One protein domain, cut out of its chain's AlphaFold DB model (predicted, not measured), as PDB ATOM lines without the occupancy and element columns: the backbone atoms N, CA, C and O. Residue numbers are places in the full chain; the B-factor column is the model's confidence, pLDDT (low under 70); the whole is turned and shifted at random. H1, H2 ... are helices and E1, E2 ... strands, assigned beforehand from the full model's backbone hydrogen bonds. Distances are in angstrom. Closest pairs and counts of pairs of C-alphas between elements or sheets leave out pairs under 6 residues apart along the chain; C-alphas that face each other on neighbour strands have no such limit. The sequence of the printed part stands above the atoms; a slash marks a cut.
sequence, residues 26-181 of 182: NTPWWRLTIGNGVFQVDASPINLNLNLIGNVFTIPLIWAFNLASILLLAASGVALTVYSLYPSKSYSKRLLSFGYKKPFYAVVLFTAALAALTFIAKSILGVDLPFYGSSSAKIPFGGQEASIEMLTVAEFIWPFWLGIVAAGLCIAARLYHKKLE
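This is residues 26 to 181 of the 182 residues of an uncharacterized protein of Candidatus Bathyarchaeota archaeon (UniProt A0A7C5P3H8). A long rod has a six-stranded antiparallel sheet in one half and helices in the other: H1 and H4 run away from the sheet, the short H2 folds back at the far end of H1, and H3 runs back to the sheet and grazes it. The tip of the E5 and E6 hairpin reaches out at the sheet end of the rod. The printed part has 156 residues, with six named strands and four named helices in the order E1 E2 E3 E4 H1 H2 H3 E5 E6 H4, and its class is mixed, helices and strands. The sheet's order is E4 E3 E2 E1 E6 E5, and the whole is loose, with a radius of gyration of the C-alphas of 19.6 A and spans of 68 by 27 by 24 A.

Begin with the sheet: find C-alpha 30 at (18.326, -11.157, -28.961), where E1, residues 30 to 34, begins. E2 is residues 39 to 43, E3 residues 48 to 52 and E4 residues 55 to 57. The longest strand, E6, residues 146 to 156, is 31.3 A long, and E5, residues 133 to 141, is 24.0 A. From C-alpha 60 at (19.233, -31.083, -31.222), H1 runs 38.1 A to residue 85. H2 is residues 92 to 99; H3, residues 102 to 125, is 32.5 A long. H4, residues 158 to 180, runs 32.8 A to C-alpha 180 at (-18.291, -7.709, -35.722).

Look first at E1 to E4, a meander, each strand the antiparallel neighbour of the one before: N 32 and O 41 are 2.9 A apart, N 42 and O 49 2.9 A, and N 57 and O 50 2.9 A. E6 is beside E1, with N 33 and O 153 at 2.8 A, and forms a hairpin with the edge strand E5, with N 137 and O 150 at 2.9 A. The sheet is twisted, its C-alphas up to 4.2 A off the best plane. H3 only grazes it with residues 110 to 125, and H1 only just does with residues 62 to 66. H3 touches H4 at a steep tilt of 39 degrees, opposite ways, the closest C-alphas being those of Phe 104 and Ala 167, 4.6 A apart. H1 and H2 form a helical hairpin, with the C-alphas of Ser 76 and Gly 99 closest at 3.9 A. Each O i to N i+4 pair is within hydrogen-bond range in H1, H2 and H3, and 16 of 19 are in H4.

The C-alphas farthest apart, those of Ser 88 and Glu 145, are 68.0 A apart. The printed part has no cut, and no link is long. The mean pLDDT of the printed part is 89.5; look for values under 70 at residues 141 to 146 and residue 181.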
ATOM      1  N   ASN A  26      17.052 -15.527 -40.213       90.88
ATOM      2  CA  ASN A  26      18.410 -15.006 -40.390       90.88
ATOM      3  C   ASN A  26      18.765 -13.890 -39.404       90.88
ATOM      4  O   ASN A  26      19.935 -13.547 -39.263       90.88
ATOM      5  N   THR A  27      17.775 -13.275 -38.756       94.88
ATOM      6  CA  THR A  27      18.002 -12.204 -37.780       94.88
ATOM      7  C   THR A  27      17.463 -12.624 -36.414       94.88
ATOM      8  O   THR A  27      16.259 -12.835 -36.280       94.88
ATOM      9  N   PRO A  28      18.309 -12.743 -35.381       95.81
ATOM     10  CA  PRO A  28      17.847 -13.144 -34.058       95.81
ATOM     11  C   PRO A  28      16.991 -12.051 -33.407       95.81
ATOM     12  O   PRO A  28      16.942 -10.904 -33.851       95.81
ATOM     13  N   TRP A  29      16.300 -12.416 -32.329       97.62
ATOM     14  CA  TRP A  29      15.524 -11.474 -31.517       97.62
ATOM     15  C   TRP A  29      16.397 -10.831 -30.449       97.62
ATOM     16  O   TRP A  29      16.194  -9.674 -30.090       97.62
ATOM     17  N   TRP A  30      17.373 -11.585 -29.961       97.75
ATOM     18  CA  TRP A  30      18.326 -11.157 -28.961       97.75
ATOM     19  C   TRP A  30      19.716 -11.663 -29.319       97.75
ATOM     20  O   TRP A  30      19.862 -12.779 -29.825       97.75
ATOM     21  N   ARG A  31      20.720 -10.840 -29.043       95.81
ATOM     22  CA  ARG A  31      22.127 -11.163 -29.250       95.81
ATOM     23  C   ARG A  31      22.908 -10.875 -27.987       95.81
ATOM     24  O   ARG A  31      22.753  -9.803 -27.412       95.81
ATOM     25  N   LEU A  32      23.777 -11.804 -27.614       94.81
ATOM     26  CA  LEU A  32      24.811 -11.614 -26.609       94.81
ATOM     27  C   LEU A  32      26.174 -11.840 -27.242       94.81
ATOM     28  O   LEU A  32      26.412 -12.885 -27.838       94.81
ATOM     29  N   THR A  33      27.074 -10.890 -27.045       93.62
ATOM     30  CA  THR A  33      28.459 -10.945 -27.506       93.62
ATOM     31  C   THR A  33      29.381 -10.835 -26.304       93.62
ATOM     32  O   THR A  33      29.199  -9.956 -25.466       93.62
ATOM     33  N   ILE A  34      30.389 -11.699 -26.225       90.75
ATOM     34  CA  ILE A  34      31.389 -11.708 -25.159       90.75
ATOM     35  C   ILE A  34      32.788 -11.579 -25.760       90.75
ATOM     36  O   ILE A  34      33.113 -12.248 -26.744       90.75
ATOM     37  N   GLY A  35      33.612 -10.705 -25.176       86.81
ATOM     38  CA  GLY A  35      35.022 -10.552 -25.533       86.81
ATOM     39  C   GLY A  35      35.228 -10.149 -26.994       86.81
ATOM     40  O   GLY A  35      36.041 -10.756 -27.676       86.81
ATOM     41  N   ASN A  36      34.467  -9.171 -27.497       83.12
ATOM     42  CA  ASN A  36      34.517  -8.718 -28.898       83.12
ATOM     43  C   ASN A  36      34.263  -9.830 -29.942       83.12
ATOM     44  O   ASN A  36      34.854  -9.818 -31.018       83.12
ATOM     45  N   GLY A  37      33.373 -10.782 -29.644       80.50
ATOM     46  CA  GLY A  37      32.960 -11.823 -30.597       80.50
ATOM     47  C   GLY A  37      33.672 -13.164 -30.431       80.50
ATOM     48  O   GLY A  37      33.464 -14.061 -31.240       80.50
ATOM     49  N   VAL A  38      34.467 -13.332 -29.368       85.31
ATOM     50  CA  VAL A  38      35.025 -14.641 -28.980       85.31
ATOM     51  C   VAL A  38      33.908 -15.657 -28.734       85.31
ATOM     52  O   VAL A  38      34.005 -16.810 -29.161       85.31
ATOM     53  N   PHE A  39      32.833 -15.213 -28.083       88.81
ATOM     54  CA  PHE A  39      31.605 -15.979 -27.924       88.81
ATOM     55  C   PHE A  39      30.399 -15.117 -28.285       88.81
ATOM     56  O   PHE A  39      30.305 -13.963 -27.861       88.81
ATOM     57  N   GLN A  40      29.480 -15.679 -29.062       92.00
ATOM     58  CA  GLN A  40      28.257 -15.010 -29.477       92.00
ATOM     59  C   GLN A  40      27.066 -15.966 -29.382       92.00
ATOM     60  O   GLN A  40      27.125 -17.109 -29.834       92.00
ATOM     61  N   VAL A  41      25.973 -15.477 -28.805       92.88
ATOM     62  CA  VAL A  41      24.691 -16.174 -28.700       92.88
ATOM     63  C   VAL A  41      23.642 -15.351 -29.419       92.88
ATOM     64  O   VAL A  41      23.260 -14.281 -28.956       92.88
ATOM     65  N   ASP A  42      23.147 -15.886 -30.524       94.44
ATOM     66  CA  ASP A  42      22.051 -15.314 -31.292       94.44
ATOM     67  C   ASP A  42      20.805 -16.157 -31.024       94.44
ATOM     68  O   ASP A  42      20.725 -17.316 -31.429       94.44
ATOM     69  N   ALA A  43      19.828 -15.592 -30.315       94.94
ATOM     70  CA  ALA A  43      18.653 -16.319 -29.852       94.94
ATOM     71  C   ALA A  43      17.345 -15.704 -30.359       94.94
ATOM     72  O   ALA A  43      17.146 -14.489 -30.405       94.94
ATOM     73  N   SER A  44      16.410 -16.576 -30.708       95.38
ATOM     74  CA  SER A  44      15.020 -16.263 -31.019       95.38
ATOM     75  C   SER A  44      14.153 -17.500 -30.748       95.38
ATOM     76  O   SER A  44      14.681 -18.608 -30.622       95.38
ATOM     77  N   PRO A  45      12.816 -17.372 -30.716       93.88
ATOM     78  CA  PRO A  45      11.936 -18.536 -30.624       93.88
ATOM     79  C   PRO A  45      12.150 -19.553 -31.752       93.88
ATOM     80  O   PRO A  45      11.874 -20.735 -31.568       93.88
ATOM     81  N   ILE A  46      12.634 -19.114 -32.919       94.69
ATOM     82  CA  ILE A  46      12.698 -19.940 -34.130       94.69
ATOM     83  C   ILE A  46      14.108 -20.329 -34.568       94.69
ATOM     84  O   ILE A  46      14.256 -21.128 -35.487       94.69
ATOM     85  N   ASN A  47      15.132 -19.771 -33.935       92.25
ATOM     86  CA  ASN A  47      16.526 -20.059 -34.229       92.25
ATOM     87  C   ASN A  47      17.378 -19.755 -32.992       92.25
ATOM     88  O   ASN A  47      17.210 -18.698 -32.377       92.25
ATOM     89  N   LEU A  48      18.289 -20.665 -32.659       92.06
ATOM     90  CA  LEU A  48      19.378 -20.445 -31.720       92.06
ATOM     91  C   LEU A  48      20.696 -20.775 -32.423       92.06
ATOM     92  O   LEU A  48      20.892 -21.900 -32.877       92.06
ATOM     93  N   ASN A  49      21.613 -19.814 -32.439       90.69
ATOM     94  CA  ASN A  49      22.974 -19.997 -32.912       90.69
ATOM     95  C   ASN A  49      23.950 -19.667 -31.779       90.69
ATOM     96  O   ASN A  49      23.925 -18.573 -31.213       90.69
ATOM     97  N   LEU A  50      24.782 -20.649 -31.436       90.56
ATOM     98  CA  LEU A  50      25.871 -20.508 -30.482       90.56
ATOM     99  C   LEU A  50      27.174 -20.548 -31.266       90.56
ATOM    100  O   LEU A  50      27.527 -21.593 -31.815       90.56
ATOM    101  N   ASN A  51      27.878 -19.426 -31.312       88.94
ATOM    102  CA  ASN A  51      29.160 -19.305 -31.982       88.94
ATOM    103  C   ASN A  51      30.269 -19.158 -30.937       88.94
ATOM    104  O   ASN A  51      30.284 -18.202 -30.159       88.94
ATOM    105  N   LEU A  52      31.199 -20.108 -30.928       86.31
ATOM    106  CA  LEU A  52      32.412 -20.062 -30.122       86.31
ATOM    107  C   LEU A  52      33.613 -20.135 -31.065       86.31
ATOM    108  O   LEU A  52      33.874 -21.181 -31.662       86.31
ATOM    109  N   ILE A  53      34.346 -19.025 -31.193       84.81
ATOM    110  CA  ILE A  53      35.564 -18.927 -32.017       84.81
ATOM    111  C   ILE A  53      35.320 -19.448 -33.454       84.81
ATOM    112  O   ILE A  53      36.074 -20.252 -33.993       84.81
ATOM    113  N   GLY A  54      34.207 -19.038 -34.068       75.81
ATOM    114  CA  GLY A  54      33.839 -19.413 -35.438       75.81
ATOM    115  C   GLY A  54      33.190 -20.793 -35.587       75.81
ATOM    116  O   GLY A  54      32.704 -21.109 -36.671       75.81
ATOM    117  N   ASN A  55      33.134 -21.602 -34.525       82.12
ATOM    118  CA  ASN A  55      32.435 -22.882 -34.537       82.12
ATOM    119  C   ASN A  55      30.988 -22.698 -34.088       82.12
ATOM    120  O   ASN A  55      30.722 -22.223 -32.981       82.12
ATOM    121  N   VAL A  56      30.055 -23.104 -34.949       79.94
ATOM    122  CA  VAL A  56      28.619 -23.067 -34.666       79.94
ATOM    123  C   VAL A  56      28.192 -24.380 -34.023       79.94
ATOM    124  O   VAL A  56      28.412 -25.456 -34.580       79.94
ATOM    125  N   PHE A  57      27.541 -24.283 -32.869       79.56
ATOM    126  CA  PHE A  57      27.002 -25.424 -32.140       79.56
ATOM    127  C   PHE A  57      25.481 -25.448 -32.229       79.56
ATOM    128  O   PHE A  57      24.810 -24.453 -31.955       79.56
ATOM    129  N   THR A  58      24.944 -26.625 -32.538       76.88
ATOM    130  CA  THR A  58      23.501 -26.872 -32.562       76.88
ATOM    131  C   THR A  58      23.152 -27.902 -31.503       76.88
ATOM    132  O   THR A  58      23.708 -28.998 -31.478       76.88
ATOM    133  N   ILE A  59      22.194 -27.570 -30.640       87.06
ATOM    134  CA  ILE A  59      21.663 -28.496 -29.638       87.06
ATOM    135  C   ILE A  59      20.390 -29.129 -30.226       87.06
ATOM    136  O   ILE A  59      19.411 -28.403 -30.418       87.06
ATOM    137  N   PRO A  60      20.349 -30.452 -30.502       88.38
ATOM    138  CA  PRO A  60      19.233 -31.083 -31.222       88.38
ATOM    139  C   PRO A  60      17.860 -30.847 -30.585       88.38
ATOM    140  O   PRO A  60      16.875 -30.611 -31.282       88.38
ATOM    141  N   LEU A  61      17.797 -30.855 -29.250       90.94
ATOM    142  CA  LEU A  61      16.560 -30.587 -28.520       90.94
ATOM    143  C   LEU A  61      16.063 -29.152 -28.750       90.94
ATOM    144  O   LEU A  61      14.871 -28.940 -28.965       90.94
ATOM    145  N   ILE A  62      16.968 -28.171 -28.747       90.38
ATOM    146  CA  ILE A  62      16.611 -26.767 -28.983       90.38
ATOM    147  C   ILE A  62      16.158 -26.573 -30.428       90.38
ATOM    148  O   ILE A  62      15.149 -25.913 -30.663       90.38
ATOM    149  N   TRP A  63      16.822 -27.229 -31.379       90.81
ATOM    150  CA  TRP A  63      16.398 -27.218 -32.776       90.81
ATOM    151  C   TRP A  63      14.958 -27.730 -32.947       90.81
ATOM    152  O   TRP A  63      14.159 -27.107 -33.646       90.81
ATOM    153  N   ALA A  64      14.576 -28.806 -32.248       92.81
ATOM    154  CA  ALA A  64      13.201 -29.309 -32.271       92.81
ATOM    155  C   ALA A  64      12.194 -28.299 -31.683       92.81
ATOM    156  O   ALA A  64      11.116 -28.099 -32.250       92.81
ATOM    157  N   PHE A  65      12.545 -27.610 -30.590       92.94
ATOM    158  CA  PHE A  65      11.723 -26.527 -30.029       92.94
ATOM    159  C   PHE A  65      11.594 -25.329 -30.977       92.94
ATOM    160  O   PHE A  65      10.510 -24.746 -31.097       92.94
ATOM    161  N   ASN A  66      12.670 -24.975 -31.677       94.31
ATOM    162  CA  ASN A  66      12.656 -23.927 -32.687       94.31
ATOM    163  C   ASN A  66      11.732 -24.293 -33.852       94.31
ATOM    164  O   ASN A  66      10.872 -23.495 -34.226       94.31
ATOM    165  N   LEU A  67      11.826 -25.526 -34.357       95.19
ATOM    166  CA  LEU A  67      10.940 -26.025 -35.406       95.19
ATOM    167  C   LEU A  67       9.471 -26.013 -34.962       95.19
ATOM    168  O   LEU A  67       8.607 -25.529 -35.694       95.19
ATOM    169  N   ALA A  68       9.174 -26.478 -33.746       95.56
ATOM    170  CA  ALA A  68       7.823 -26.424 -33.192       95.56
ATOM    171  C   ALA A  68       7.296 -24.979 -33.109       95.56
ATOM    172  O   ALA A  68       6.134 -24.719 -33.438       95.56
ATOM    173  N   SER A  69       8.152 -24.028 -32.730       95.75
ATOM    174  CA  SER A  69       7.811 -22.604 -32.683       95.75
ATOM    175  C   SER A  69       7.509 -22.039 -34.072       95.75
ATOM    176  O   SER A  69       6.504 -21.343 -34.229       95.75
ATOM    177  N   ILE A  70       8.300 -22.392 -35.095       96.81
ATOM    178  CA  ILE A  70       8.036 -22.023 -36.498       96.81
ATOM    179  C   ILE A  70       6.662 -22.535 -36.927       96.81
ATOM    180  O   ILE A  70       5.845 -21.760 -37.420       96.81
ATOM    181  N   LEU A  71       6.385 -23.822 -36.709       97.19
ATOM    182  CA  LEU A  71       5.128 -24.447 -37.122       97.19
ATOM    183  C   LEU A  71       3.918 -23.808 -36.429       97.19
ATOM    184  O   LEU A  71       2.911 -23.525 -37.077       97.19
ATOM    185  N   LEU A  72       4.015 -23.528 -35.126       96.62
ATOM    186  CA  LEU A  72       2.942 -22.885 -34.366       96.62
ATOM    187  C   LEU A  72       2.700 -21.434 -34.798       96.62
ATOM    188  O   LEU A  72       1.543 -21.020 -34.908       96.62
ATOM    189  N   LEU A  73       3.762 -20.663 -35.049       96.94
ATOM    190  CA  LEU A  73       3.648 -19.286 -35.530       96.94
ATOM    191  C   LEU A  73       3.115 -19.239 -36.965       96.94
ATOM    192  O   LEU A  73       2.242 -18.421 -37.257       96.94
ATOM    193  N   ALA A  74       3.556 -20.146 -37.840       97.56
ATOM    194  CA  ALA A  74       3.063 -20.247 -39.209       97.56
ATOM    195  C   ALA A  74       1.575 -20.621 -39.230       97.56
ATOM    196  O   ALA A  74       0.768 -19.925 -39.848       97.56
ATOM    197  N   ALA A  75       1.187 -21.657 -38.478       97.00
ATOM    198  CA  ALA A  75      -0.210 -22.060 -38.337       97.00
ATOM    199  C   ALA A  75      -1.076 -20.917 -37.784       97.00
ATOM    200  O   ALA A  75      -2.195 -20.710 -38.245       97.00
ATOM    201  N   SER A  76      -0.549 -20.138 -36.835       96.12
ATOM    202  CA  SER A  76      -1.205 -18.936 -36.321       96.12
ATOM    203  C   SER A  76      -1.383 -17.854 -37.387       96.12
ATOM    204  O   SER A  76      -2.488 -17.334 -37.546       96.12
ATOM    205  N   GLY A  77      -0.317 -17.518 -38.118       96.25
ATOM    206  CA  GLY A  77      -0.343 -16.503 -39.172       96.25
ATOM    207  C   GLY A  77      -1.352 -16.840 -40.269       96.25
ATOM    208  O   GLY A  77      -2.181 -16.004 -40.635       96.25
ATOM    209  N   VAL A  78      -1.360 -18.097 -40.721       96.50
ATOM    210  CA  VAL A  78      -2.340 -18.607 -41.691       96.50
ATOM    211  C   VAL A  78      -3.754 -18.583 -41.112       96.50
ATOM    212  O   VAL A  78      -4.661 -18.045 -41.747       96.50
ATOM    213  N   ALA A  79      -3.959 -19.103 -39.896       95.19
ATOM    214  CA  ALA A  79      -5.278 -19.142 -39.263       95.19
ATOM    215  C   ALA A  79      -5.889 -17.742 -39.119       95.19
ATOM    216  O   ALA A  79      -7.066 -17.562 -39.432       95.19
ATOM    217  N   LEU A  80      -5.101 -16.749 -38.694       94.19
ATOM    218  CA  LEU A  80      -5.551 -15.361 -38.572       94.19
ATOM    219  C   LEU A  80      -5.819 -14.710 -39.924       94.19
ATOM    220  O   LEU A  80      -6.810 -13.994 -40.055       94.19
ATOM    221  N   THR A  81      -5.000 -14.991 -40.934       94.56
ATOM    222  CA  THR A  81      -5.211 -14.476 -42.294       94.56
ATOM    223  C   THR A  81      -6.528 -15.000 -42.871       94.56
ATOM    224  O   THR A  81      -7.374 -14.216 -43.297       94.56
ATOM    225  N   VAL A  82      -6.762 -16.316 -42.798       93.00
ATOM    226  CA  VAL A  82      -7.995 -16.963 -43.289       93.00
ATOM    227  C   VAL A  82      -9.224 -16.481 -42.520       93.00
ATOM    228  O   VAL A  82     -10.233 -16.118 -43.125       93.00
ATOM    229  N   TYR A  83      -9.131 -16.432 -41.189       92.19
ATOM    230  CA  TYR A  83     -10.180 -15.894 -40.326       92.19
ATOM    231  C   TYR A  83     -10.584 -14.471 -40.736       92.19
ATOM    232  O   TYR A  83     -11.771 -14.159 -40.819       92.19
ATOM    233  N   SER A  84      -9.602 -13.615 -41.011       89.88
ATOM    234  CA  SER A  84      -9.831 -12.184 -41.225       89.88
ATOM    235  C   SER A  84     -10.570 -11.870 -42.518       89.88
ATOM    236  O   SER A  84     -11.289 -10.873 -42.571       89.88
ATOM    237  N   LEU A  85     -10.429 -12.730 -43.531       89.75
ATOM    238  CA  LEU A  85     -11.144 -12.628 -44.804       89.75
ATOM    239  C   LEU A  85     -12.599 -13.109 -44.704       89.75
ATOM    240  O   LEU A  85     -13.461 -12.624 -45.438       89.75
ATOM    241  N   TYR A  86     -12.884 -14.040 -43.789       87.62
ATOM    242  CA  TYR A  86     -14.207 -14.648 -43.628       87.62
ATOM    243  C   TYR A  86     -14.676 -14.679 -42.164       87.62
ATOM    244  O   TYR A  86     -14.997 -15.750 -41.643       87.62
ATOM    245  N   PRO A  87     -14.770 -13.533 -41.470       83.31
ATOM    246  CA  PRO A  87     -14.992 -13.524 -40.025       83.31
ATOM    247  C   PRO A  87     -16.371 -14.041 -39.598       83.31
ATOM    248  O   PRO A  87     -16.488 -14.484 -38.463       83.31
ATOM    249  N   SER A  88     -17.362 -14.058 -40.497       82.94
ATOM    250  CA  SER A  88     -18.746 -14.482 -40.227       82.94
ATOM    251  C   SER A  88     -19.010 -15.991 -40.364       82.94
ATOM    252  O   SER A  88     -20.160 -16.434 -40.365       82.94
ATOM    253  N   LYS A  89     -17.974 -16.804 -40.603       85.25
ATOM    254  CA  LYS A  89     -18.112 -18.261 -40.758       85.25
ATOM    255  C   LYS A  89     -18.059 -18.960 -39.398       85.25
ATOM    256  O   LYS A  89     -17.359 -18.535 -38.487       85.25
ATOM    257  N   SER A  90     -18.728 -20.105 -39.272       85.19
ATOM    258  CA  SER A  90     -18.785 -20.876 -38.014       85.19
ATOM    259  C   SER A  90     -17.408 -21.315 -37.490       85.19
ATOM    260  O   SER A  90     -17.211 -21.443 -36.281       85.19
ATOM    261  N   TYR A  91     -16.427 -21.510 -38.378       86.38
ATOM    262  CA  TYR A  91     -15.052 -21.863 -38.012       86.38
ATOM    263  C   TYR A  91     -14.210 -20.669 -37.526       86.38
ATOM    264  O   TYR A  91     -13.156 -20.865 -36.916       86.38
ATOM    265  N   SER A  92     -14.659 -19.434 -37.752       86.31
ATOM    266  CA  SER A  92     -13.872 -18.214 -37.552       86.31
ATOM    267  C   SER A  92     -13.513 -17.975 -36.089       86.31
ATOM    268  O   SER A  92     -12.361 -17.671 -35.778       86.31
ATOM    269  N   LYS A  93     -14.435 -18.254 -35.159       87.81
ATOM    270  CA  LYS A  93     -14.157 -18.188 -33.712       87.81
ATOM    271  C   LYS A  93     -13.041 -19.144 -33.287       87.81
ATOM    272  O   LYS A  93     -12.214 -18.768 -32.453       87.81
ATOM    273  N   ARG A  94     -13.000 -20.351 -33.868       91.12
ATOM    274  CA  ARG A  94     -11.974 -21.366 -33.571       91.12
ATOM    275  C   ARG A  94     -10.615 -20.936 -34.115       91.12
ATOM    276  O   ARG A  94      -9.662 -20.897 -33.339       91.12
ATOM    277  N   LEU A  95     -10.547 -20.521 -35.383       91.75
ATOM    278  CA  LEU A  95      -9.312 -20.025 -36.007       91.75
ATOM    279  C   LEU A  95      -8.733 -18.824 -35.258       91.75
ATOM    280  O   LEU A  95      -7.555 -18.831 -34.901       91.75
ATOM    281  N   LEU A  96      -9.577 -17.839 -34.939       91.94
ATOM    282  CA  LEU A  96      -9.176 -16.687 -34.144       91.94
ATOM    283  C   LEU A  96      -8.627 -17.126 -32.789       91.94
ATOM    284  O   LEU A  96      -7.541 -16.693 -32.428       91.94
ATOM    285  N   SER A  97      -9.349 -17.986 -32.054       91.06
ATOM    286  CA  SER A  97      -8.950 -18.439 -30.712       91.06
ATOM    287  C   SER A  97      -7.628 -19.210 -30.687       91.06
ATOM    288  O   SER A  97      -6.886 -19.113 -29.709       91.06
ATOM    289  N   PHE A  98      -7.335 -19.941 -31.764       92.88
ATOM    290  CA  PHE A  98      -6.092 -20.676 -31.936       92.88
ATOM    291  C   PHE A  98      -4.927 -19.737 -32.256       92.88
ATOM    292  O   PHE A  98      -3.895 -19.807 -31.589       92.88
ATOM    293  N   GLY A  99      -5.101 -18.854 -33.245       91.12
ATOM    294  CA  GLY A  99      -4.026 -18.006 -33.751       91.12
ATOM    295  C   GLY A  99      -3.639 -16.881 -32.795       91.12
ATOM    296  O   GLY A  99      -2.465 -16.710 -32.484       91.12
ATOM    297  N   TYR A 100      -4.610 -16.154 -32.229       93.06
ATOM    298  CA  TYR A 100      -4.309 -14.871 -31.575       93.06
ATOM    299  C   TYR A 100      -3.321 -14.942 -30.398       93.06
ATOM    300  O   TYR A 100      -2.669 -13.951 -30.079       93.06
ATOM    301  N   LYS A 101      -3.210 -16.105 -29.744       94.00
ATOM    302  CA  LYS A 101      -2.341 -16.292 -28.577       94.00
ATOM    303  C   LYS A 101      -0.900 -16.651 -28.934       94.00
ATOM    304  O   LYS A 101      -0.024 -16.443 -28.103       94.00
ATOM    305  N   LYS A 102      -0.633 -17.233 -30.112       94.25
ATOM    306  CA  LYS A 102       0.686 -17.832 -30.404       94.25
ATOM    307  C   LYS A 102       1.807 -16.792 -30.480       94.25
ATOM    308  O   LYS A 102       2.811 -17.014 -29.809       94.25
ATOM    309  N   PRO A 103       1.649 -15.648 -31.177       93.25
ATOM    310  CA  PRO A 103       2.690 -14.621 -31.192       93.25
ATOM    311  C   PRO A 103       2.921 -14.016 -29.803       93.25
ATOM    312  O   PRO A 103       4.060 -13.796 -29.409       93.25
ATOM    313  N   PHE A 104       1.853 -13.837 -29.018       95.50
ATOM    314  CA  PHE A 104       1.957 -13.377 -27.633       95.50
ATOM    315  C   PHE A 104       2.752 -14.355 -26.758       95.50
ATOM    316  O   PHE A 104       3.690 -13.946 -26.080       95.50
ATOM    317  N   TYR A 105       2.432 -15.653 -26.807       95.19
ATOM    318  CA  TYR A 105       3.190 -16.662 -26.069       95.19
ATOM    319  C   TYR A 105       4.643 -16.751 -26.527       95.19
ATOM    320  O   TYR A 105       5.507 -16.926 -25.680       95.19
ATOM    321  N   ALA A 106       4.930 -16.593 -27.822       95.81
ATOM    322  CA  ALA A 106       6.303 -16.591 -28.316       95.81
ATOM    323  C   ALA A 106       7.130 -15.455 -27.696       95.81
ATOM    324  O   ALA A 106       8.220 -15.716 -27.200       95.81
ATOM    325  N   VAL A 107       6.594 -14.229 -27.649       96.81
ATOM    326  CA  VAL A 107       7.262 -13.087 -26.999       96.81
ATOM    327  C   VAL A 107       7.438 -13.337 -25.503       96.81
ATOM    328  O   VAL A 107       8.555 -13.274 -25.002       96.81
ATOM    329  N   VAL A 108       6.358 -13.674 -24.793       96.94
ATOM    330  CA  VAL A 108       6.394 -13.827 -23.331       96.94
ATOM    331  C   VAL A 108       7.315 -14.967 -22.902       96.94
ATOM    332  O   VAL A 108       8.148 -14.772 -22.021       96.94
ATOM    333  N   LEU A 109       7.195 -16.146 -23.520       95.44
ATOM    334  CA  LEU A 109       8.021 -17.302 -23.167       95.44
ATOM    335  C   LEU A 109       9.485 -17.073 -23.524       95.44
ATOM    336  O   LEU A 109      10.346 -17.471 -22.751       95.44
ATOM    337  N   PHE A 110       9.778 -16.410 -24.644       95.50
ATOM    338  CA  PHE A 110      11.150 -16.076 -25.012       95.50
ATOM    339  C   PHE A 110      11.790 -15.115 -24.013       95.50
ATOM    340  O   PHE A 110      12.861 -15.403 -23.489       95.50
ATOM    341  N   THR A 111      11.115 -14.008 -23.694       96.44
ATOM    342  CA  THR A 111      11.604 -13.029 -22.715       96.44
ATOM    343  C   THR A 111      11.769 -13.662 -21.330       96.44
ATOM    344  O   THR A 111      12.783 -13.438 -20.675       96.44
ATOM    345  N   ALA A 112      10.814 -14.493 -20.898       96.25
ATOM    346  CA  ALA A 112      10.891 -15.198 -19.620       96.25
ATOM    347  C   ALA A 112      12.022 -16.236 -19.590       96.25
ATOM    348  O   ALA A 112      12.764 -16.297 -18.612       96.25
ATOM    349  N   ALA A 113      12.191 -17.023 -20.656       93.50
ATOM    350  CA  ALA A 113      13.275 -17.997 -20.768       93.50
ATOM    351  C   ALA A 113      14.645 -17.314 -20.768       93.50
ATOM    352  O   ALA A 113      15.572 -17.800 -20.129       93.50
ATOM    353  N   LEU A 114      14.762 -16.161 -21.431       94.12
ATOM    354  CA  LEU A 114      15.988 -15.376 -21.450       94.12
ATOM    355  C   LEU A 114      16.328 -14.807 -20.065       94.12
ATOM    356  O   LEU A 114      17.469 -14.914 -19.626       94.12
ATOM    357  N   ALA A 115      15.341 -14.265 -19.349       94.12
ATOM    358  CA  ALA A 115      15.527 -13.792 -17.976       94.12
ATOM    359  C   ALA A 115      15.882 -14.938 -17.011       94.12
ATOM    360  O   ALA A 115      16.730 -14.782 -16.135       94.12
ATOM    361  N   ALA A 116      15.268 -16.113 -17.187       93.69
ATOM    362  CA  ALA A 116      15.631 -17.304 -16.431       93.69
ATOM    363  C   ALA A 116      17.069 -17.745 -16.742       93.69
ATOM    364  O   ALA A 116      17.808 -18.085 -15.824       93.69
ATOM    365  N   LEU A 117      17.492 -17.696 -18.009       90.75
ATOM    366  CA  LEU A 117      18.847 -18.060 -18.422       90.75
ATOM    367  C   LEU A 117      19.905 -17.153 -17.782       90.75
ATOM    368  O   LEU A 117      20.877 -17.667 -17.233       90.75
ATOM    369  N   THR A 118      19.719 -15.829 -17.811       90.00
ATOM    370  CA  THR A 118      20.672 -14.893 -17.187       90.00
ATOM    371  C   THR A 118      20.725 -15.075 -15.670       90.00
ATOM    372  O   THR A 118      21.807 -15.084 -15.083       90.00
ATOM    373  N   PHE A 119      19.577 -15.319 -15.031       91.44
ATOM    374  CA  PHE A 119      19.508 -15.625 -13.603       91.44
ATOM    375  C   PHE A 119      20.218 -16.939 -13.238       91.44
ATOM    376  O   PHE A 119      20.964 -16.990 -12.257       91.44
ATOM    377  N   ILE A 120      20.017 -17.996 -14.030       90.50
ATOM    378  CA  ILE A 120      20.666 -19.300 -13.847       90.50
ATOM    379  C   ILE A 120      22.180 -19.177 -14.048       90.50
ATOM    380  O   ILE A 120      22.939 -19.694 -13.229       90.50
ATOM    381  N   ALA A 121      22.630 -18.465 -15.085       88.19
ATOM    382  CA  ALA A 121      24.051 -18.231 -15.339       88.19
ATOM    383  C   ALA A 121      24.727 -17.536 -14.147       88.19
ATOM    384  O   ALA A 121      25.775 -17.984 -13.681       88.19
ATOM    385  N   LYS A 122      24.078 -16.518 -13.577       87.69
ATOM    386  CA  LYS A 122      24.578 -15.827 -12.386       87.69
ATOM    387  C   LYS A 122      24.593 -16.725 -11.150       87.69
ATOM    388  O   LYS A 122      25.583 -16.751 -10.428       87.69
ATOM    389  N   SER A 123      23.513 -17.466 -10.912       87.88
ATOM    390  CA  SER A 123      23.326 -18.234  -9.673       87.88
ATOM    391  C   SER A 123      24.149 -19.521  -9.626       87.88
ATOM    392  O   SER A 123      24.614 -19.907  -8.559       87.88
ATOM    393  N   ILE A 124      24.309 -20.198 -10.767       86.06
ATOM    394  CA  ILE A 124      24.984 -21.502 -10.849       86.06
ATOM    395  C   ILE A 124      26.430 -21.347 -11.316       86.06
ATOM    396  O   ILE A 124      27.320 -21.989 -10.766       86.06
ATOM    397  N   LEU A 125      26.673 -20.516 -12.334       82.31
ATOM    398  CA  LEU A 125      27.999 -20.381 -12.948       82.31
ATOM    399  C   LEU A 125      28.790 -19.195 -12.384       82.31
ATOM    400  O   LEU A 125      29.970 -19.059 -12.695       82.31
ATOM    401  N   GLY A 126      28.162 -18.324 -11.585       82.44
ATOM    402  CA  GLY A 126      28.782 -17.090 -11.094       82.44
ATOM    403  C   GLY A 126      29.046 -16.055 -12.194       82.44
ATOM    404  O   GLY A 126      29.780 -15.095 -11.964       82.44
ATOM    405  N   VAL A 127      28.473 -16.241 -13.388       84.19
ATOM    406  CA  VAL A 127      28.698 -15.378 -14.553       84.19
ATOM    407  C   VAL A 127      27.538 -14.399 -14.677       84.19
ATOM    408  O   VAL A 127      26.404 -14.800 -14.938       84.19
ATOM    409  N   ASP A 128      27.819 -13.108 -14.502       85.75
ATOM    410  CA  ASP A 128      26.812 -12.061 -14.669       85.75
ATOM    411  C   ASP A 128      26.638 -11.728 -16.155       85.75
ATOM    412  O   ASP A 128      27.430 -10.990 -16.744       85.75
ATOM    413  N   LEU A 129      25.626 -12.332 -16.778       89.12
ATOM    414  CA  LEU A 129      25.269 -12.057 -18.166       89.12
ATOM    415  C   LEU A 129      24.181 -10.979 -18.218       89.12
ATOM    416  O   LEU A 129      23.105 -11.174 -17.641       89.12
ATOM    417  N   PRO A 130      24.405  -9.867 -18.939       92.00
ATOM    418  CA  PRO A 130      23.402  -8.831 -19.067       92.00
ATOM    419  C   PRO A 130      22.200  -9.367 -19.844       92.00
ATOM    420  O   PRO A 130      22.329 -10.014 -20.881       92.00
ATOM    421  N   PHE A 131      21.003  -9.060 -19.352       91.00
ATOM    422  CA  PHE A 131      19.773  -9.267 -20.116       91.00
ATOM    423  C   PHE A 131      19.665  -8.256 -21.271       91.00
ATOM    424  O   PHE A 131      19.198  -8.582 -22.362       91.00
ATOM    425  N   TYR A 132      20.138  -7.033 -21.028       93.88
ATOM    426  CA  TYR A 132      20.245  -5.938 -21.984       93.88
ATOM    427  C   TYR A 132      21.358  -4.980 -21.537       93.88
ATOM    428  O   TYR A 132      21.567  -4.804 -20.336       93.88
ATOM    429  N   GLY A 133      22.034  -4.344 -22.490       92.50
ATOM    430  CA  GLY A 133      23.138  -3.424 -22.242       92.50
ATOM    431  C   GLY A 133      24.482  -4.140 -22.135       92.50
ATOM    432  O   GLY A 133      24.636  -5.281 -22.570       92.50
ATOM    433  N   SER A 134      25.472  -3.453 -21.578       90.56
ATOM    434  CA  SER A 134      26.821  -3.982 -21.402       90.56
ATOM    435  C   SER A 134      27.145  -4.237 -19.932       90.56
ATOM    436  O   SER A 134      26.699  -3.512 -19.047       90.56
ATOM    437  N   SER A 135      27.933  -5.280 -19.676       87.81
ATOM    438  CA  SER A 135      28.462  -5.619 -18.353       87.81
ATOM    439  C   SER A 135      29.837  -6.267 -18.488       87.81
ATOM    440  O   SER A 135      30.138  -6.868 -19.522       87.81
ATOM    441  N   SER A 136      30.680  -6.179 -17.463       85.44
ATOM    442  CA  SER A 136      31.889  -6.997 -17.395       85.44
ATOM    443  C   SER A 136      31.569  -8.333 -16.724       85.44
ATOM    444  O   SER A 136      31.024  -8.390 -15.622       85.44
ATOM    445  N   ALA A 137      31.874  -9.432 -17.410       81.31
ATOM    446  CA  ALA A 137      31.692 -10.776 -16.882       81.31
ATOM    447  C   ALA A 137      33.054 -11.388 -16.559       81.31
ATOM    448  O   ALA A 137      33.970 -11.368 -17.384       81.31
ATOM    449  N   LYS A 138      33.178 -11.964 -15.361       82.31
ATOM    450  CA  LYS A 138      34.342 -12.762 -14.970       82.31
ATOM    451  C   LYS A 138      34.123 -14.191 -15.436       82.31
ATOM    452  O   LYS A 138      33.234 -14.875 -14.937       82.31
ATOM    453  N   ILE A 139      34.922 -14.629 -16.400       75.31
ATOM    454  CA  ILE A 139      34.849 -15.985 -16.938       75.31
ATOM    455  C   ILE A 139      35.979 -16.807 -16.317       75.31
ATOM    456  O   ILE A 139      37.143 -16.417 -16.450       75.31
ATOM    457  N   PRO A 140      35.674 -17.926 -15.639       71.94
ATOM    458  CA  PRO A 140      36.704 -18.810 -15.111       71.94
ATOM    459  C   PRO A 140      37.498 -19.441 -16.262       71.94
ATOM    460  O   PRO A 140      36.926 -19.978 -17.210       71.94
ATOM    461  N   PHE A 141      38.824 -19.389 -16.173       66.19
ATOM    462  CA  PHE A 141      39.763 -19.914 -17.160       66.19
ATOM    463  C   PHE A 141      40.755 -20.854 -16.461       66.19
ATOM    464  O   PHE A 141      41.292 -20.523 -15.413       66.19
ATOM    465  N   GLY A 142      40.991 -22.049 -17.009       63.25
ATOM    466  CA  GLY A 142      42.027 -22.963 -16.495       63.25
ATOM    467  C   GLY A 142      41.747 -23.661 -15.152       63.25
ATOM    468  O   GLY A 142      42.633 -24.343 -14.654       63.25
ATOM    469  N   GLY A 143      40.536 -23.554 -14.593       57.62
ATOM    470  CA  GLY A 143      40.165 -24.184 -13.320       57.62
ATOM    471  C   GLY A 143      40.276 -23.222 -12.135       57.62
ATOM    472  O   GLY A 143      41.364 -22.964 -11.649       57.62
ATOM    473  N   GLN A 144      39.114 -22.706 -11.720       60.25
ATOM    474  CA  GLN A 144      38.726 -21.951 -10.509       60.25
ATOM    475  C   GLN A 144      39.602 -20.809  -9.939       60.25
ATOM    476  O   GLN A 144      39.031 -19.951  -9.272       60.25
ATOM    477  N   GLU A 145      40.902 -20.704 -10.218       61.56
ATOM    478  CA  GLU A 145      41.768 -19.665  -9.629       61.56
ATOM    479  C   GLU A 145      42.081 -18.496 -10.575       61.56
ATOM    480  O   GLU A 145      42.342 -17.386 -10.113       61.56
ATOM    481  N   ALA A 146      41.994 -18.692 -11.895       65.25
ATOM    482  CA  ALA A 146      42.146 -17.613 -12.868       65.25
ATOM    483  C   ALA A 146      40.786 -17.236 -13.472       65.25
ATOM    484  O   ALA A 146      40.084 -18.070 -14.041       65.25
ATOM    485  N   SER A 147      40.405 -15.962 -13.368       72.62
ATOM    486  CA  SER A 147      39.231 -15.410 -14.049       72.62
ATOM    487  C   SER A 147      39.652 -14.287 -14.982       72.62
ATOM    488  O   SER A 147      40.368 -13.381 -14.557       72.62
ATOM    489  N   ILE A 148      39.178 -14.319 -16.224       78.88
ATOM    490  CA  ILE A 148      39.381 -13.231 -17.180       78.88
ATOM    491  C   ILE A 148      38.125 -12.368 -17.171       78.88
ATOM    492  O   ILE A 148      37.013 -12.876 -17.323       78.88
ATOM    493  N   GLU A 149      38.299 -11.066 -16.980       83.06
ATOM    494  CA  GLU A 149      37.210 -10.106 -17.103       83.06
ATOM    495  C   GLU A 149      37.036  -9.732 -18.577       83.06
ATOM    496  O   GLU A 149      37.959  -9.234 -19.222       83.06
ATOM    497  N   MET A 150      35.860 -10.023 -19.127       87.25
ATOM    498  CA  MET A 150      35.526  -9.741 -20.519       87.25
ATOM    499  C   MET A 150      34.296  -8.851 -20.599       87.25
ATOM    500  O   MET A 150      33.337  -9.014 -19.843       87.25
ATOM    501  N   LEU A 151      34.296  -7.931 -21.564       90.25
ATOM    502  CA  LEU A 151      33.105  -7.157 -21.882       90.25
ATOM    503  C   LEU A 151      32.048  -8.081 -22.496       90.25
ATOM    504  O   LEU A 151      32.319  -8.803 -23.459       90.25
ATOM    505  N   THR A 152      30.844  -8.023 -21.945       92.12
ATOM    506  CA  THR A 152      29.646  -8.683 -22.456       92.12
ATOM    507  C   THR A 152      28.640  -7.625 -22.874       92.12
ATOM    508  O   THR A 152      28.454  -6.631 -22.175       92.12
ATOM    509  N   VAL A 153      28.016  -7.807 -24.031       94.25
ATOM    510  CA  VAL A 153      27.026  -6.881 -24.585       94.25
ATOM    511  C   VAL A 153      25.816  -7.687 -25.013       94.25
ATOM    512  O   VAL A 153      25.956  -8.611 -25.809       94.25
ATOM    513  N   ALA A 154      24.647  -7.341 -24.485       95.88
ATOM    514  CA  ALA A 154      23.372  -7.952 -24.816       95.88
ATOM    515  C   ALA A 154      22.410  -6.920 -25.409       95.88
ATOM    516  O   ALA A 154      22.232  -5.832 -24.860       95.88
ATOM    517  N   GLU A 155      21.740  -7.264 -26.502       96.19
ATOM    518  CA  GLU A 155      20.808  -6.365 -27.179       96.19
ATOM    519  C   GLU A 155      19.592  -7.095 -27.751       96.19
ATOM    520  O   GLU A 155      19.677  -8.234 -28.212       96.19
ATOM    521  N   PHE A 156      18.446  -6.410 -27.749       97.00
ATOM    522  CA  PHE A 156      17.267  -6.830 -28.501       97.00
ATOM    523  C   PHE A 156      17.311  -6.231 -29.897       97.00
ATOM    524  O   PHE A 156      17.372  -5.011 -30.063       97.00
ATOM    525  N   ILE A 157      17.226  -7.094 -30.900       96.94
ATOM    526  CA  ILE A 157      17.289  -6.705 -32.306       96.94
ATOM    527  C   ILE A 157      15.861  -6.498 -32.825       96.94
ATOM    528  O   ILE A 157      14.879  -6.974 -32.252       96.94
ATOM    529  N   TRP A 158      15.723  -5.756 -33.922       96.31
ATOM    530  CA  TRP A 158      14.438  -5.316 -34.468       96.31
ATOM    531  C   TRP A 158      13.337  -6.396 -34.633       96.31
ATOM    532  O   TRP A 158      12.171  -6.044 -34.422       96.31
ATOM    533  N   PRO A 159      13.615  -7.690 -34.922       97.19
ATOM    534  CA  PRO A 159      12.567  -8.706 -35.004       97.19
ATOM    535  C   PRO A 159      11.848  -8.944 -33.674       97.19
ATOM    536  O   PRO A 159      10.667  -9.274 -33.677       97.19
ATOM    537  N   PHE A 160      12.507  -8.718 -32.532       97.44
ATOM    538  CA  PHE A 160      11.852  -8.785 -31.223       97.44
ATOM    539  C   PHE A 160      10.702  -7.774 -31.120       97.44
ATOM    540  O   PHE A 160       9.577  -8.122 -30.753       97.44
ATOM    541  N   TRP A 161      10.961  -6.527 -31.523       97.50
ATOM    542  CA  TRP A 161       9.960  -5.460 -31.539       97.50
ATOM    543  C   TRP A 161       8.845  -5.751 -32.548       97.50
ATOM    544  O   TRP A 161       7.669  -5.542 -32.245       97.50
ATOM    545  N   LEU A 162       9.184  -6.322 -33.710       97.31
ATOM    546  CA  LEU A 162       8.190  -6.813 -34.668       97.31
ATOM    547  C   LEU A 162       7.301  -7.911 -34.054       97.31
ATOM    548  O   LEU A 162       6.094  -7.927 -34.294       97.31
ATOM    549  N   GLY A 163       7.866  -8.788 -33.220       97.12
ATOM    550  CA  GLY A 163       7.127  -9.796 -32.459       97.12
ATOM    551  C   GLY A 163       6.111  -9.196 -31.492       97.12
ATOM    552  O   GLY A 163       4.965  -9.650 -31.445       97.12
ATOM    553  N   ILE A 164       6.485  -8.129 -30.781       97.88
ATOM    554  CA  ILE A 164       5.572  -7.376 -29.907       97.88
ATOM    555  C   ILE A 164       4.425  -6.764 -30.722       97.88
ATOM    556  O   ILE A 164       3.260  -6.895 -30.340       97.88
ATOM    557  N   VAL A 165       4.727  -6.152 -31.873       97.94
ATOM    558  CA  VAL A 165       3.708  -5.582 -32.772       97.94
ATOM    559  C   VAL A 165       2.764  -6.669 -33.294       97.94
ATOM    560  O   VAL A 165       1.544  -6.498 -33.239       97.94
ATOM    561  N   ALA A 166       3.297  -7.813 -33.735       97.19
ATOM    562  CA  ALA A 166       2.497  -8.951 -34.183       97.19
ATOM    563  C   ALA A 166       1.551  -9.442 -33.075       97.19
ATOM    564  O   ALA A 166       0.353  -9.610 -33.314       97.19
ATOM    565  N   ALA A 167       2.057  -9.611 -31.850       96.94
ATOM    566  CA  ALA A 167       1.255  -9.996 -30.692       96.94
ATOM    567  C   ALA A 167       0.146  -8.975 -30.389       96.94
ATOM    568  O   ALA A 167      -1.010  -9.364 -30.203       96.94
ATOM    569  N   GLY A 168       0.470  -7.679 -30.405       97.06
ATOM    570  CA  GLY A 168      -0.492  -6.596 -30.201       97.06
ATOM    571  C   GLY A 168      -1.619  -6.601 -31.236       97.06
ATOM    572  O   GLY A 168      -2.793  -6.570 -30.866       97.06
ATOM    573  N   LEU A 169      -1.283  -6.731 -32.524       96.69
ATOM    574  CA  LEU A 169      -2.265  -6.816 -33.615       96.69
ATOM    575  C   LEU A 169      -3.168  -8.048 -33.484       96.69
ATOM    576  O   LEU A 169      -4.384  -7.953 -33.656       96.69
ATOM    577  N   CYS A 170      -2.599  -9.196 -33.120       94.56
ATOM    578  CA  CYS A 170      -3.354 -10.427 -32.902       94.56
ATOM    579  C   CYS A 170      -4.354 -10.297 -31.740       94.56
ATOM    580  O   CYS A 170      -5.508 -10.720 -31.850       94.56
ATOM    581  N   ILE A 171      -3.947  -9.668 -30.633       94.88
ATOM    582  CA  ILE A 171      -4.836  -9.379 -29.500       94.88
ATOM    583  C   ILE A 171      -5.919  -8.372 -29.910       94.88
ATOM    584  O   ILE A 171      -7.101  -8.597 -29.633       94.88
ATOM    585  N   ALA A 172      -5.551  -7.307 -30.628       93.62
ATOM    586  CA  ALA A 172      -6.495  -6.322 -31.149       93.62
ATOM    587  C   ALA A 172      -7.545  -6.970 -32.066       93.62
ATOM    588  O   ALA A 172      -8.732  -6.667 -31.948       93.62
ATOM    589  N   ALA A 173      -7.151  -7.942 -32.896       92.38
ATOM    590  CA  ALA A 173      -8.068  -8.710 -33.736       92.38
ATOM    591  C   ALA A 173      -9.139  -9.439 -32.915       92.38
ATOM    592  O   ALA A 173     -10.316  -9.443 -33.293       92.38
ATOM    593  N   ARG A 174      -8.756 -10.015 -31.766       91.19
ATOM    594  CA  ARG A 174      -9.683 -10.690 -30.846       91.19
ATOM    595  C   ARG A 174     -10.669  -9.720 -30.204       91.19
ATOM    596  O   ARG A 174     -11.842 -10.067 -30.061       91.19
ATOM    597  N   LEU A 175     -10.209  -8.531 -29.823       90.19
ATOM    598  CA  LEU A 175     -11.065  -7.488 -29.252       90.19
ATOM    599  C   LEU A 175     -12.023  -6.913 -30.301       90.19
ATOM    600  O   LEU A 175     -13.206  -6.734 -30.017       90.19
ATOM    601  N   TYR A 176     -11.537  -6.691 -31.522       88.38
ATOM    602  CA  TYR A 176     -12.331  -6.161 -32.627       88.38
ATOM    603  C   TYR A 176     -13.406  -7.142 -33.105       88.38
ATOM    604  O   TYR A 176     -14.514  -6.725 -33.430       88.38
ATOM    605  N   HIS A 177     -13.141  -8.452 -33.067       85.50
ATOM    606  CA  HIS A 177     -14.131  -9.462 -33.452       85.50
ATOM    607  C   HIS A 177     -15.437  -9.371 -32.653       85.50
ATOM    608  O   HIS A 177     -16.501  -9.559 -33.234       85.50
ATOM    609  N   LYS A 178     -15.375  -9.014 -31.360       80.19
ATOM    610  CA  LYS A 178     -16.570  -8.816 -30.519       80.19
ATOM    611  C   LYS A 178     -17.492  -7.705 -31.032       80.19
ATOM    612  O   LYS A 178     -18.659  -7.680 -30.677       80.19
ATOM    613  N   LYS A 179     -16.971  -6.768 -31.831       77.31
ATOM    614  CA  LYS A 179     -17.765  -5.703 -32.463       77.31
ATOM    615  C   LYS A 179     -18.384  -6.139 -33.796       77.31
ATOM    616  O   LYS A 179     -19.319  -5.502 -34.257       77.31
ATOM    617  N   LEU A 180     -17.842  -7.186 -34.424       72.75
ATOM    618  CA  LEU A 180     -18.291  -7.709 -35.722       72.75
ATOM    619  C   LEU A 180     -19.376  -8.786 -35.582       72.75
ATOM    620  O   LEU A 180     -20.207  -8.931 -36.472       72.75
ATOM    621  N   GLU A 181     -19.361  -9.532 -34.477       64.00
ATOM    622  CA  GLU A 181     -20.401 -10.487 -34.092       64.00
ATOM    623  C   GLU A 181     -20.801 -10.207 -32.631       64.00
ATOM    624  O   GLU A 181     -20.101 -10.695 -31.735       64.00
TER     625      GLU A 181